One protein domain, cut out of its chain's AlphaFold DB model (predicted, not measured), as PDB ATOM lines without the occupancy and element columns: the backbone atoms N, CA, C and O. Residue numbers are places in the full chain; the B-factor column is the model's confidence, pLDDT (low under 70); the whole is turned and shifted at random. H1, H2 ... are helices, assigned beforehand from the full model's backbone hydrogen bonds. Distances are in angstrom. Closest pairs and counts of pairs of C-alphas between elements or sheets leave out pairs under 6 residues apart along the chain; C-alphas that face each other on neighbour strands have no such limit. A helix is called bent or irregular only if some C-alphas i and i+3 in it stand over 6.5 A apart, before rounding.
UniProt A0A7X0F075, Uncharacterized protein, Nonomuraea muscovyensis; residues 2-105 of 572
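AT A GLANCE: This is residues 2 to 105 of the 572 residues of an uncharacterized protein of Nonomuraea muscovyensis (UniProt A0A7X0F075). A rod built round one long helix, H3, has H1 running beside it on one side and H4 slanting across it on the roughly opposite side. The short H2 is set crosswise near the first end of H3. The printed part has 104 residues with four named helices, in the order H1, H2, H3, H4, and no named strand; its class is all helix. It is loose, with a radius of gyration of the C-alphas of 16.5 A, and spans 52 by 23 by 22 A.

IN THESE COORDINATES: H3, residues 46 to 77, measures 47.1 A from C-alpha 46 at (159.855, 126.081, 150.824) to C-alpha 77 at (141.108, 167.211, 137.586). H1, residues 2 to 22, measures 30.6 A and begins with C-alpha 2 at (139.489, 161.018, 127.727); it is neither bent nor irregular, but only just, with C-alphas 11 and 14 6.3 A apart. H4, residues 84 to 103, measures 29.0 A, and H2, residues 27 to 37, measures 15.5 A.

HOW THE PARTS SIT: H3 is the hub and touches the three other helices. H1 touches it, closest at the C-alphas of Ala 21 and Arg 58, 4.2 A apart, at a shallow tilt of 7 degrees, opposite ways. H3 and H4 form a helical hairpin: they touch, closest at the C-alphas of Gly 64 and Trp 90, 3.9 A apart, and run opposite ways at a shallow tilt of 34 degrees, only just short of steep. H2 only just touches H3, with 3 pairs of C-alphas within 8 A, through residues 49 to 53 of H3 alone; the closest are those of Ala 30 and Ile 50, 6.7 A apart, and the lines are about perpendicular at 82 degrees. H1 and H4, H2 and H4, and H1 and H2 are apart. Every O i to N i+4 pair is within hydrogen-bond range in H2, against 15 of 17 in H1, 27 of 28 in H3 and 15 of 16 in H4.

THE WHOLE: The two C-alphas farthest apart, of Val 43 and His 77, are 52.7 A apart. The printed part has no cut and no long link; the link from H1 to H2 is tight. Mean pLDDT of the printed part is 88.8, and residue 79 is under 70.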
ATOM      1  N   LEU A   2     138.237 161.429 127.062       73.06
ATOM      2  CA  LEU A   2     139.489 161.018 127.727       73.06
ATOM      3  C   LEU A   2     139.309 160.653 129.219       73.06
ATOM      4  O   LEU A   2     139.717 159.577 129.640       73.06
ATOM      5  N   ALA A   3     138.587 161.476 129.990       71.25
ATOM      6  CA  ALA A   3     138.270 161.198 131.399       71.25
ATOM      7  C   ALA A   3     137.488 159.883 131.614       71.25
ATOM      8  O   ALA A   3     137.750 159.151 132.564       71.25
ATOM      9  N   VAL A   4     136.561 159.553 130.705       77.50
ATOM     10  CA  VAL A   4     135.754 158.321 130.769       77.50
ATOM     11  C   VAL A   4     136.623 157.094 130.494       77.50
ATOM     12  O   VAL A   4     136.521 156.102 131.211       77.50
ATOM     13  N   VAL A   5     137.528 157.178 129.513       80.69
ATOM     14  CA  VAL A   5     138.499 156.111 129.217       80.69
ATOM     15  C   VAL A   5     139.414 155.866 130.418       80.69
ATOM     16  O   VAL A   5     139.614 154.720 130.810       80.69
ATOM     17  N   PHE A   6     139.915 156.922 131.064       74.25
ATOM     18  CA  PHE A   6     140.758 156.791 132.257       74.25
ATOM     19  C   PHE A   6     140.017 156.197 133.459       74.25
ATOM     20  O   PHE A   6     140.567 155.331 134.144       74.25
ATOM     21  N   LEU A   7     138.766 156.598 133.701       77.75
ATOM     22  CA  LEU A   7     137.927 156.000 134.743       77.75
ATOM     23  C   LEU A   7     137.654 154.516 134.471       77.75
ATOM     24  O   LEU A   7     137.779 153.701 135.384       77.75
ATOM     25  N   ALA A   8     137.364 154.142 133.222       83.50
ATOM     26  CA  ALA A   8     137.170 152.746 132.834       83.50
ATOM     27  C   ALA A   8     138.451 151.910 133.019       83.50
ATOM     28  O   ALA A   8     138.407 150.835 133.619       83.50
ATOM     29  N   LEU A   9     139.610 152.426 132.592       78.69
ATOM     30  CA  LEU A   9     140.910 151.775 132.809       78.69
ATOM     31  C   LEU A   9     141.234 151.616 134.303       78.69
ATOM     32  O   LEU A   9     141.797 150.605 134.713       78.69
ATOM     33  N   SER A  10     140.827 152.576 135.130       76.06
ATOM     34  CA  SER A  10     141.016 152.543 136.588       76.06
ATOM     35  C   SER A  10     140.131 151.522 137.276       76.06
ATOM     36  O   SER A  10     140.597 150.779 138.140       76.06
ATOM     37  N   ALA A  11     138.867 151.454 136.856       83.00
ATOM     38  CA  ALA A  11     137.927 150.446 137.316       83.00
ATOM     39  C   ALA A  11     138.400 149.030 136.950       83.00
ATOM     40  O   ALA A  11     138.165 148.104 137.718       83.00
ATOM     41  N   LEU A  12     139.120 148.868 135.831       88.38
ATOM     42  CA  LEU A  12     139.734 147.602 135.411       88.38
ATOM     43  C   LEU A  12     141.071 147.304 136.107       88.38
ATOM     44  O   LEU A  12     141.395 146.134 136.324       88.38
ATOM     45  N   ALA A  13     141.838 148.322 136.507       83.12
ATOM     46  CA  ALA A  13     143.161 148.141 137.105       83.12
ATOM     47  C   ALA A  13     143.122 147.324 138.407       83.12
ATOM     48  O   ALA A  13     143.985 146.473 138.623       83.12
ATOM     49  N   VAL A  14     142.118 147.540 139.265       84.19
ATOM     50  CA  VAL A  14     141.987 146.822 140.545       84.19
ATOM     51  C   VAL A  14     141.589 145.346 140.348       84.19
ATOM     52  O   VAL A  14     142.292 144.490 140.888       84.19
ATOM     53  N   PRO A  15     140.551 144.993 139.557       87.38
ATOM     54  CA  PRO A  15     140.228 143.606 139.217       87.38
ATOM     55  C   PRO A  15     141.372 142.863 138.530       87.38
ATOM     56  O   PRO A  15     141.645 141.716 138.877       87.38
ATOM     57  N   VAL A  16     142.072 143.512 137.592       88.00
ATOM     58  CA  VAL A  16     143.233 142.914 136.915       88.00
ATOM     59  C   VAL A  16     144.369 142.690 137.912       88.00
ATOM     60  O   VAL A  16     144.926 141.599 137.981       88.00
ATOM     61  N   ALA A  17     144.687 143.674 138.755       84.88
ATOM     62  CA  ALA A  17     145.688 143.497 139.803       84.88
ATOM     63  C   ALA A  17     145.310 142.375 140.786       84.88
ATOM     64  O   ALA A  17     146.178 141.619 141.228       84.88
ATOM     65  N   TYR A  18     144.019 142.239 141.102       87.69
ATOM     66  CA  TYR A  18     143.496 141.181 141.957       87.69
ATOM     67  C   TYR A  18     143.600 139.796 141.305       87.69
ATOM     68  O   TYR A  18     144.083 138.861 141.946       87.69
ATOM     69  N   SER A  19     143.228 139.651 140.031       88.62
ATOM     70  CA  SER A  19     143.335 138.373 139.318       88.62
ATOM     71  C   SER A  19     144.796 137.930 139.202       88.62
ATOM     72  O   SER A  19     145.137 136.793 139.541       88.62
ATOM     73  N   TRP A  20     145.698 138.861 138.873       84.00
ATOM     74  CA  TRP A  20     147.146 138.632 138.850       84.00
ATOM     75  C   TRP A  20     147.734 138.290 140.218       84.00
ATOM     76  O   TRP A  20     148.753 137.594 140.297       84.00
ATOM     77  N   ALA A  21     147.119 138.777 141.293       81.69
ATOM     78  CA  ALA A  21     147.495 138.470 142.661       81.69
ATOM     79  C   ALA A  21     147.070 137.062 143.112       81.69
ATOM     80  O   ALA A  21     147.674 136.531 144.046       81.69
ATOM     81  N   THR A  22     146.066 136.461 142.466       86.56
ATOM     82  CA  THR A  22     145.580 135.103 142.767       86.56
ATOM     83  C   THR A  22     146.246 133.996 141.949       86.56
ATOM     84  O   THR A  22     146.125 132.828 142.308       86.56
ATOM     85  N   VAL A  23     146.983 134.335 140.883       89.38
ATOM     86  CA  VAL A  23     147.712 133.346 140.071       89.38
ATOM     87  C   VAL A  23     148.767 132.627 140.931       89.38
ATOM     88  O   VAL A  23     149.550 133.310 141.609       89.38
ATOM     89  N   PRO A  24     148.850 131.278 140.877       92.50
ATOM     90  CA  PRO A  24     149.887 130.510 141.558       92.50
ATOM     91  C   PRO A  24     151.287 131.074 141.298       92.50
ATOM     92  O   PRO A  24     151.589 131.579 140.215       92.50
ATOM     93  N   LEU A  25     152.156 131.021 142.310       92.81
ATOM     94  CA  LEU A  25     153.514 131.536 142.179       92.81
ATOM     95  C   LEU A  25     154.294 130.653 141.187       92.81
ATOM     96  O   LEU A  25     154.466 129.465 141.461       92.81
ATOM     97  N   PRO A  26     154.802 131.200 140.071       92.06
ATOM     98  CA  PRO A  26     155.631 130.431 139.157       92.06
ATOM     99  C   PRO A  26     156.910 129.957 139.847       92.06
ATOM    100  O   PRO A  26     157.552 130.731 140.567       92.06
ATOM    101  N   ARG A  27     157.328 128.718 139.569       92.31
ATOM    102  CA  ARG A  27     158.539 128.113 140.149       92.31
ATOM    103  C   ARG A  27     159.786 128.981 139.947       92.31
ATOM    104  O   ARG A  27     160.537 129.201 140.893       92.31
ATOM    105  N   TYR A  28     159.927 129.595 138.771       93.94
ATOM    106  CA  TYR A  28     161.073 130.454 138.454       93.94
ATOM    107  C   TYR A  28     161.229 131.656 139.406       93.94
ATOM    108  O   TYR A  28     162.348 132.132 139.591       93.94
ATOM    109  N   LEU A  29     160.148 132.163 140.022       92.31
ATOM    110  CA  LEU A  29     160.233 133.266 140.991       92.31
ATOM    111  C   LEU A  29     160.797 132.806 142.336       92.31
ATOM    112  O   LEU A  29     161.538 133.559 142.971       92.31
ATOM    113  N   ALA A  30     160.444 131.593 142.767       93.50
ATOM    114  CA  ALA A  30     161.024 130.984 143.957       93.50
ATOM    115  C   ALA A  30     162.514 130.690 143.723       93.50
ATOM    116  O   ALA A  30     163.339 131.091 144.540       93.50
ATOM    117  N   ASP A  31     162.865 130.132 142.560       93.31
ATOM    118  CA  ASP A  31     164.258 129.864 142.179       93.31
ATOM    119  C   ASP A  31     165.077 131.158 142.052       93.31
ATOM    120  O   ASP A  31     166.222 131.232 142.496       93.31
ATOM    121  N   TYR A  32     164.494 132.218 141.480       92.94
ATOM    122  CA  TYR A  32     165.135 133.531 141.409       92.94
ATOM    123  C   TYR A  32     165.390 134.110 142.803       92.94
ATOM    124  O   TYR A  32     166.474 134.630 143.064       92.94
ATOM    125  N   PHE A  33     164.412 134.010 143.711       94.00
ATOM    126  CA  PHE A  33     164.585 134.440 145.096       94.00
ATOM    127  C   PHE A  33     165.689 133.643 145.792       94.00
ATOM    128  O   PHE A  33     166.571 134.253 146.388       94.00
ATOM    129  N   ALA A  34     165.673 132.317 145.662       93.81
ATOM    130  CA  ALA A  34     166.663 131.406 146.227       93.81
ATOM    131  C   ALA A  34     168.086 131.751 145.767       93.81
ATOM    132  O   ALA A  34     168.963 131.992 146.595       93.81
ATOM    133  N   ARG A  35     168.290 131.899 144.448       93.38
ATOM    134  CA  ARG A  35     169.580 132.303 143.865       93.38
ATOM    135  C   ARG A  35     170.031 133.670 144.365       93.38
ATOM    136  O   ARG A  35     171.170 133.826 144.787       93.38
ATOM    137  N   LYS A  36     169.137 134.661 144.348       90.25
ATOM    138  CA  LYS A  36     169.470 136.038 144.737       90.25
ATOM    139  C   LYS A  36     169.806 136.174 146.225       90.25
ATOM    140  O   LYS A  36     170.594 137.037 146.592       90.25
ATOM    141  N   GLN A  37     169.200 135.339 147.061       91.44
ATOM    142  CA  GLN A  37     169.376 135.327 148.514       91.44
ATOM    143  C   GLN A  37     170.420 134.323 148.989       91.44
ATOM    144  O   GLN A  37     170.675 134.255 150.188       91.44
ATOM    145  N   THR A  38     170.989 133.533 148.072       93.00
ATOM    146  CA  THR A  38     171.876 132.409 148.391       93.00
ATOM    147  C   THR A  38     171.266 131.455 149.430       93.00
ATOM    148  O   THR A  38     171.950 131.019 150.346       93.00
ATOM    149  N   VAL A  39     169.965 131.157 149.307       94.06
ATOM    150  CA  VAL A  39     169.232 130.234 150.197       94.06
ATOM    151  C   VAL A  39     168.816 128.994 149.419       94.06
ATOM    152  O   VAL A  39     168.193 129.110 148.362       94.06
ATOM    153  N   ALA A  40     169.115 127.810 149.956       94.44
ATOM    154  CA  ALA A  40     168.612 126.550 149.425       94.44
ATOM    155  C   ALA A  40     167.122 126.384 149.763       94.44
ATOM    156  O   ALA A  40     166.712 126.550 150.912       94.44
ATOM    157  N   VAL A  41     166.302 126.064 148.760       94.50
ATOM    158  CA  VAL A  41     164.884 125.744 148.970       94.50
ATOM    159  C   VAL A  41     164.784 124.272 149.348       94.50
ATOM    160  O   VAL A  41     165.093 123.402 148.537       94.50
ATOM    161  N   THR A  42     164.356 124.001 150.574       95.44
ATOM    162  CA  THR A  42     164.207 122.655 151.132       95.44
ATOM    163  C   THR A  42     162.768 122.409 151.568       95.44
ATOM    164  O   THR A  42     161.949 123.329 151.641       95.44
ATOM    165  N   VAL A  43     162.446 121.153 151.880       93.44
ATOM    166  CA  VAL A  43     161.107 120.754 152.349       93.44
ATOM    167  C   VAL A  43     160.711 121.513 153.625       93.44
ATOM    168  O   VAL A  43     159.539 121.798 153.839       93.44
ATOM    169  N   PHE A  44     161.687 121.923 154.444       92.31
ATOM    170  CA  PHE A  44     161.442 122.628 155.703       92.31
ATOM    171  C   PHE A  44     161.176 124.132 155.545       92.31
ATOM    172  O   PHE A  44     160.551 124.731 156.423       92.31
ATOM    173  N   ASN A  45     161.652 124.768 154.468       94.69
ATOM    174  CA  ASN A  45     161.557 126.224 154.296       94.69
ATOM    175  C   ASN A  45     160.745 126.672 153.062       94.69
ATOM    176  O   ASN A  45     160.318 127.833 153.011       94.69
ATOM    177  N   GLY A  46     160.485 125.772 152.107       94.31
ATOM    178  CA  GLY A  46     159.855 126.081 150.824       94.31
ATOM    179  C   GLY A  46     158.477 126.720 150.969       94.31
ATOM    180  O   GLY A  46     158.243 127.804 150.432       94.31
ATOM    181  N   ASP A  47     157.603 126.126 151.782       93.81
ATOM    182  CA  ASP A  47     156.249 126.641 152.025       93.81
ATOM    183  C   ASP A  47     156.256 128.061 152.595       93.81
ATOM    184  O   ASP A  47     155.436 128.907 152.225       93.81
ATOM    185  N   ARG A  48     157.219 128.359 153.474       92.44
ATOM    186  CA  ARG A  48     157.358 129.680 154.093       92.44
ATOM    187  C   ARG A  48     157.790 130.727 153.069       92.44
ATOM    188  O   ARG A  48     157.214 131.818 153.047       92.44
ATOM    189  N   ILE A  49     158.762 130.395 152.216       94.94
ATOM    190  CA  ILE A  49     159.219 131.266 151.124       94.94
ATOM    191  C   ILE A  49     158.068 131.513 150.145       94.94
ATOM    192  O   ILE A  49     157.743 132.667 149.864       94.94
ATOM    193  N   ILE A  50     157.405 130.454 149.672       94.25
ATOM    194  CA  ILE A  50     156.304 130.547 148.706       94.25
ATOM    195  C   ILE A  50     155.165 131.397 149.271       94.25
ATOM    196  O   ILE A  50     154.722 132.340 148.609       94.25
ATOM    197  N   ARG A  51     154.741 131.141 150.514       93.62
ATOM    198  CA  ARG A  51     153.672 131.907 151.171       93.62
ATOM    199  C   ARG A  51     154.036 133.383 151.312       93.62
ATOM    200  O   ARG A  51     153.214 134.244 151.000       93.62
ATOM    201  N   TYR A  52     155.259 133.702 151.736       94.81
ATOM    202  CA  TYR A  52     155.716 135.092 151.821       94.81
ATOM    203  C   TYR A  52     155.679 135.793 150.453       94.81
ATOM    204  O   TYR A  52     155.196 136.926 150.350       94.81
ATOM    205  N   LEU A  53     156.162 135.124 149.402       94.75
ATOM    206  CA  LEU A  53     156.171 135.665 148.042       94.75
ATOM    207  C   LEU A  53     154.754 135.897 147.518       94.75
ATOM    208  O   LEU A  53     154.498 136.950 146.937       94.75
ATOM    209  N   GLN A  54     153.834 134.962 147.763       93.88
ATOM    210  CA  GLN A  54     152.424 135.085 147.393       93.88
ATOM    211  C   GLN A  54     151.749 136.259 148.113       93.88
ATOM    212  O   GLN A  54     151.165 137.117 147.454       93.88
ATOM    213  N   VAL A  55     151.880 136.349 149.442       93.94
ATOM    214  CA  VAL A  55     151.286 137.436 150.241       93.94
ATOM    215  C   VAL A  55     151.851 138.789 149.809       93.94
ATOM    216  O   VAL A  55     151.094 139.706 149.491       93.94
ATOM    217  N   SER A  56     153.177 138.905 149.713       94.38
ATOM    218  CA  SER A  56     153.836 140.144 149.292       94.38
ATOM    219  C   SER A  56     153.427 140.564 147.886       94.38
ATOM    220  O   SER A  56     153.134 141.736 147.660       94.38
ATOM    221  N   ARG A  57     153.383 139.623 146.933       94.38
ATOM    222  CA  ARG A  57     152.936 139.882 145.560       94.38
ATOM    223  C   ARG A  57     151.491 140.373 145.556       94.38
ATOM    224  O   ARG A  57     151.221 141.410 144.959       94.38
ATOM    225  N   ARG A  58     150.592 139.666 146.247       93.94
ATOM    226  CA  ARG A  58     149.158 139.972 146.268       93.94
ATOM    227  C   ARG A  58     148.880 141.390 146.739       93.94
ATOM    228  O   ARG A  58     148.273 142.166 146.009       93.94
ATOM    229  N   PHE A  59     149.361 141.747 147.923       94.94
ATOM    230  CA  PHE A  59     149.089 143.068 148.480       94.94
ATOM    231  C   PHE A  59     149.761 144.195 147.691       94.94
ATOM    232  O   PHE A  59     149.158 145.248 147.517       94.94
ATOM    233  N   ARG A  60     150.979 143.986 147.172       95.25
ATOM    234  CA  ARG A  60     151.673 145.000 146.361       95.25
ATOM    235  C   ARG A  60     150.970 145.269 145.033       95.25
ATOM    236  O   ARG A  60     150.866 146.425 144.643       95.25
ATOM    237  N   TRP A  61     150.462 144.239 144.355       94.00
ATOM    238  CA  TRP A  61     149.685 144.435 143.127       94.00
ATOM    239  C   TRP A  61     148.353 145.121 143.404       94.00
ATOM    240  O   TRP A  61     148.054 146.105 142.736       94.00
ATOM    241  N   ILE A  62     147.603 144.679 144.420       93.31
ATOM    242  CA  ILE A  62     146.351 145.339 144.828       93.31
ATOM    243  C   ILE A  62     146.607 146.816 145.152       93.31
ATOM    244  O   ILE A  62     145.920 147.690 144.633       93.31
ATOM    245  N   GLY A  63     147.632 147.099 145.957       93.88
ATOM    246  CA  GLY A  63     148.027 148.463 146.291       93.88
ATOM    247  C   GLY A  63     148.427 149.278 145.060       93.88
ATOM    248  O   GLY A  63     147.981 150.409 144.912       93.88
ATOM    249  N   GLY A  64     149.215 148.708 144.145       93.19
ATOM    250  CA  GLY A  64     149.591 149.364 142.889       93.19
ATOM    251  C   GLY A  64     148.385 149.678 142.000       93.19
ATOM    252  O   GLY A  64     148.300 150.780 141.464       93.19
ATOM    253  N   GLY A  65     147.421 148.756 141.909       91.56
ATOM    254  CA  GLY A  65     146.156 148.960 141.201       91.56
ATOM    255  C   GLY A  65     145.317 150.083 141.815       91.56
ATOM    256  O   GLY A  65     144.844 150.952 141.090       91.56
ATOM    257  N   LEU A  66     145.207 150.128 143.148       91.75
ATOM    258  CA  LEU A  66     144.558 151.235 143.865       91.75
ATOM    259  C   LEU A  66     145.270 152.574 143.627       91.75
ATOM    260  O   LEU A  66     144.619 153.587 143.390       91.75
ATOM    261  N   GLY A  67     146.605 152.577 143.648       92.25
ATOM    262  CA  GLY A  67     147.408 153.760 143.339       92.25
ATOM    263  C   GLY A  67     147.186 154.253 141.909       92.25
ATOM    264  O   GLY A  67     147.047 155.451 141.694       92.25
ATOM    265  N   MET A  68     147.089 153.339 140.941       90.25
ATOM    266  CA  MET A  68     146.777 153.667 139.548       90.25
ATOM    267  C   MET A  68     145.368 154.249 139.400       90.25
ATOM    268  O   MET A  68     145.190 155.252 138.711       90.25
ATOM    269  N   ALA A  69     144.382 153.667 140.088       89.19
ATOM    270  CA  ALA A  69     143.021 154.187 140.087       89.19
ATOM    271  C   ALA A  69     142.957 155.608 140.671       89.19
ATOM    272  O   ALA A  69     142.340 156.491 140.079       89.19
ATOM    273  N   LEU A  70     143.670 155.863 141.774       88.50
ATOM    274  CA  LEU A  70     143.787 157.205 142.345       88.50
ATOM    275  C   LEU A  70     144.463 158.179 141.365       88.50
ATOM    276  O   LEU A  70     143.965 159.284 141.160       88.50
ATOM    277  N   ALA A  71     145.550 157.759 140.711       87.44
ATOM    278  CA  ALA A  71     146.263 158.570 139.726       87.44
ATOM    279  C   ALA A  71     145.334 159.065 138.609       87.44
ATOM    280  O   ALA A  71     145.358 160.237 138.243       87.44
ATOM    281  N   ALA A  72     144.476 158.182 138.103       84.62
ATOM    282  CA  ALA A  72     143.516 158.526 137.070       84.62
ATOM    283  C   ALA A  72     142.395 159.439 137.577       84.62
ATOM    284  O   ALA A  72     142.004 160.348 136.852       84.62
ATOM    285  N   THR A  73     141.904 159.255 138.811       83.62
ATOM    286  CA  THR A  73     140.920 160.190 139.391       83.62
ATOM    287  C   THR A  73     141.493 161.600 139.530       83.62
ATOM    288  O   THR A  73     140.808 162.567 139.212       83.62
ATOM    289  N   VAL A  74     142.768 161.726 139.912       83.12
ATOM    290  CA  VAL A  74     143.465 163.020 139.959       83.12
ATOM    291  C   VAL A  74     143.650 163.585 138.550       83.12
ATOM    292  O   VAL A  74     143.430 164.774 138.343       83.12
ATOM    293  N   MET A  75     143.950 162.743 137.557       80.94
ATOM    294  CA  MET A  75     144.106 163.171 136.162       80.94
ATOM    295  C   MET A  75     142.832 163.769 135.548       80.94
ATOM    296  O   MET A  75     142.895 164.595 134.644       80.94
ATOM    297  N   VAL A  76     141.649 163.370 136.027       79.69
ATOM    298  CA  VAL A  76     140.387 163.996 135.595       79.69
ATOM    299  C   VAL A  76     140.332 165.474 136.008       79.69
ATOM    300  O   VAL A  76     139.676 166.273 135.342       79.69
ATOM    301  N   HIS A  77     141.044 165.846 137.072       76.25
ATOM    302  CA  HIS A  77     141.108 167.211 137.586       76.25
ATOM    303  C   HIS A  77     142.382 167.965 137.174       76.25
ATOM    304  O   HIS A  77     142.343 169.191 137.073       76.25
ATOM    305  N   GLU A  78     143.481 167.260 136.897       74.50
ATOM    306  CA  GLU A  78     144.792 167.832 136.570       74.50
ATOM    307  C   GLU A  78     145.388 167.223 135.291       74.50
ATOM    308  O   GLU A  78     145.354 166.016 135.080       74.50
ATOM    309  N   ALA A  79     146.024 168.041 134.446       69.06
ATOM    310  CA  ALA A  79     146.584 167.587 133.166       69.06
ATOM    311  C   ALA A  79     147.832 166.680 133.287       69.06
ATOM    312  O   ALA A  79     148.343 166.200 132.277       69.06
ATOM    313  N   THR A  80     148.342 166.434 134.498       72.75
ATOM    314  CA  THR A  80     149.604 165.711 134.719       72.75
ATOM    315  C   THR A  80     149.439 164.560 135.703       72.75
ATOM    316  O   THR A  80     149.054 164.770 136.850       72.75
ATOM    317  N   VAL A  81     149.812 163.342 135.290       74.69
ATOM    318  CA  VAL A  81     149.861 162.169 136.181       74.69
ATOM    319  C   VAL A  81     151.259 161.981 136.713       74.69
ATOM    320  O   VAL A  81     152.214 161.795 135.963       74.69
ATOM    321  N   SER A  82     151.368 161.953 138.036       84.00
ATOM    322  CA  SER A  82     152.616 161.586 138.684       84.00
ATOM    323  C   SER A  82     152.789 160.058 138.679       84.00
ATOM    324  O   SER A  82     151.923 159.355 139.211       84.00
ATOM    325  N   PRO A  83     153.913 159.508 138.174       83.31
ATOM    326  CA  PRO A  83     154.172 158.060 138.197       83.31
ATOM    327  C   PRO A  83     154.316 157.499 139.621       83.31
ATOM    328  O   PRO A  83     154.302 156.289 139.840       83.31
ATOM    329  N   TYR A  84     154.426 158.376 140.616       88.56
ATOM    330  CA  TYR A  84     154.559 158.016 142.018       88.56
ATOM    331  C   TYR A  84     153.255 157.540 142.668       88.56
ATOM    332  O   TYR A  84     153.321 156.913 143.724       88.56
ATOM    333  N   PHE A  85     152.084 157.763 142.062       90.62
ATOM    334  CA  PHE A  85     150.819 157.245 142.595       90.62
ATOM    335  C   PHE A  85     150.779 155.701 142.604       90.62
ATOM    336  O   PHE A  85     150.614 155.124 143.686       90.62
ATOM    337  N   PRO A  86     151.028 154.998 141.476       91.75
ATOM    338  CA  PRO A  86     151.187 153.542 141.474       91.75
ATOM    339  C   PRO A  86     152.289 153.046 142.415       91.75
ATOM    340  O   PRO A  86     152.096 152.055 143.116       91.75
ATOM    341  N   ILE A  87     153.431 153.744 142.470       93.31
ATOM    342  CA  ILE A  87     154.565 153.377 143.337       93.31
ATOM    343  C   ILE A  87     154.165 153.461 144.815       93.31
ATOM    344  O   ILE A  87     154.462 152.551 145.591       93.31
ATOM    345  N   THR A  88     153.455 154.522 145.200       93.50
ATOM    346  CA  THR A  88     152.962 154.731 146.565       93.50
ATOM    347  C   THR A  88     151.954 153.661 146.946       93.50
ATOM    348  O   THR A  88     152.102 153.027 147.989       93.50
ATOM    349  N   GLY A  89     150.983 153.387 146.074       95.19
ATOM    350  CA  GLY A  89     150.026 152.306 146.281       95.19
ATOM    351  C   GLY A  89     150.712 150.944 146.435       95.19
ATOM    352  O   GLY A  89     150.451 150.214 147.392       95.19
ATOM    353  N   TRP A  90     151.653 150.616 145.545       96.38
ATOM    354  CA  TRP A  90     152.435 149.376 145.597       96.38
ATOM    355  C   TRP A  90     153.219 149.241 146.906       96.38
ATOM    356  O   TRP A  90     153.237 148.174 147.528       96.38
ATOM    357  N   PHE A  91     153.835 150.334 147.357       96.31
ATOM    358  CA  PHE A  91     154.580 150.391 148.608       96.31
ATOM    359  C   PHE A  91     153.672 150.196 149.830       96.31
ATOM    360  O   PHE A  91     153.988 149.370 150.688       96.31
ATOM    361  N   LEU A  92     152.528 150.887 149.890       95.56
ATOM    362  CA  LEU A  92     151.538 150.721 150.960       95.56
ATOM    363  C   LEU A  92     150.984 149.290 150.997       95.56
ATOM    364  O   LEU A  92     150.820 148.717 152.073       95.56
ATOM    365  N   GLY A  93     150.801 148.665 149.831       95.88
ATOM    366  CA  GLY A  93     150.530 147.234 149.727       95.88
ATOM    367  C   GLY A  93     151.638 146.384 150.359       95.88
ATOM    368  O   GLY A  93     151.366 145.468 151.128       95.88
ATOM    369  N   GLY A  94     152.908 146.714 150.116       95.44
ATOM    370  CA  GLY A  94     154.045 146.075 150.785       95.44
ATOM    371  C   GLY A  94     154.020 146.221 152.311       95.44
ATOM    372  O   GLY A  94     154.242 145.242 153.017       95.44
ATOM    373  N   VAL A  95     153.695 147.410 152.823       95.75
ATOM    374  CA  VAL A  95     153.518 147.676 154.262       95.75
ATOM    375  C   VAL A  95     152.394 146.805 154.841       95.75
ATOM    376  O   VAL A  95     152.592 146.136 155.856       95.75
ATOM    377  N   ALA A  96     151.240 146.741 154.170       95.50
ATOM    378  CA  ALA A  96     150.114 145.896 154.572       95.50
ATOM    379  C   ALA A  96     150.456 144.394 154.545       95.50
ATOM    380  O   ALA A  96     150.045 143.644 155.438       95.50
ATOM    381  N   ALA A  97     151.249 143.955 153.560       94.81
ATOM    382  CA  ALA A  97     151.748 142.586 153.477       94.81
ATOM    383  C   ALA A  97     152.588 142.224 154.706       94.81
ATOM    384  O   ALA A  97     152.379 141.164 155.295       94.81
ATOM    385  N   GLU A  98     153.493 143.114 155.125       95.12
ATOM    386  CA  GLU A  98     154.312 142.905 156.321       95.12
ATOM    387  C   GLU A  98     153.446 142.826 157.577       95.12
ATOM    388  O   GLU A  98     153.565 141.865 158.333       95.12
ATOM    389  N   PHE A  99     152.508 143.756 157.781       92.38
ATOM    390  CA  PHE A  99     151.585 143.679 158.920       92.38
ATOM    391  C   PHE A  99     150.806 142.361 158.946       92.38
ATOM    392  O   PHE A  99     150.697 141.728 159.996       92.38
ATOM    393  N   THR A 100     150.334 141.902 157.789       91.50
ATOM    394  CA  THR A 100     149.635 140.618 157.673       91.50
ATOM    395  C   THR A 100     150.562 139.456 158.027       91.50
ATOM    396  O   THR A 100     150.197 138.598 158.824       91.50
ATOM    397  N   PHE A 101     151.789 139.449 157.504       88.50
ATOM    398  CA  PHE A 101     152.757 138.378 157.736       88.50
ATOM    399  C   PHE A 101     153.243 138.322 159.192       88.50
ATOM    400  O   PHE A 101     153.441 137.238 159.739       88.50
ATOM    401  N   THR A 102     153.388 139.472 159.858       84.81
ATOM    402  CA  THR A 102     153.818 139.532 161.267       84.81
ATOM    403  C   THR A 102     152.829 138.882 162.231       84.81
ATOM    404  O   THR A 102     153.265 138.316 163.233       84.81
ATOM    405  N   ARG A 103     151.525 138.874 161.915       83.56
ATOM    406  CA  ARG A 103     150.500 138.199 162.733       83.56
ATOM    407  C   ARG A 103     150.664 136.678 162.770       83.56
ATOM    408  O   ARG A 103     150.262 136.059 163.746       83.56
ATOM    409  N   PHE A 104     151.280 136.090 161.746       79.19
ATOM    410  CA  PHE A 104     151.454 134.639 161.622       79.19
ATOM    411  C   PHE A 104     152.834 134.140 162.076       79.19
ATOM    412  O   PHE A 104     153.123 132.951 161.952       79.19
ATOM    413  N   ARG A 105     153.713 135.018 162.580       77.50
ATOM    414  CA  ARG A 105     155.054 134.614 163.026       77.50
ATOM    415  C   ARG A 105     155.025 134.107 164.476       77.50
ATOM    416  O   ARG A 105     154.678 134.882 165.369       77.50
TER     417      ARG A 105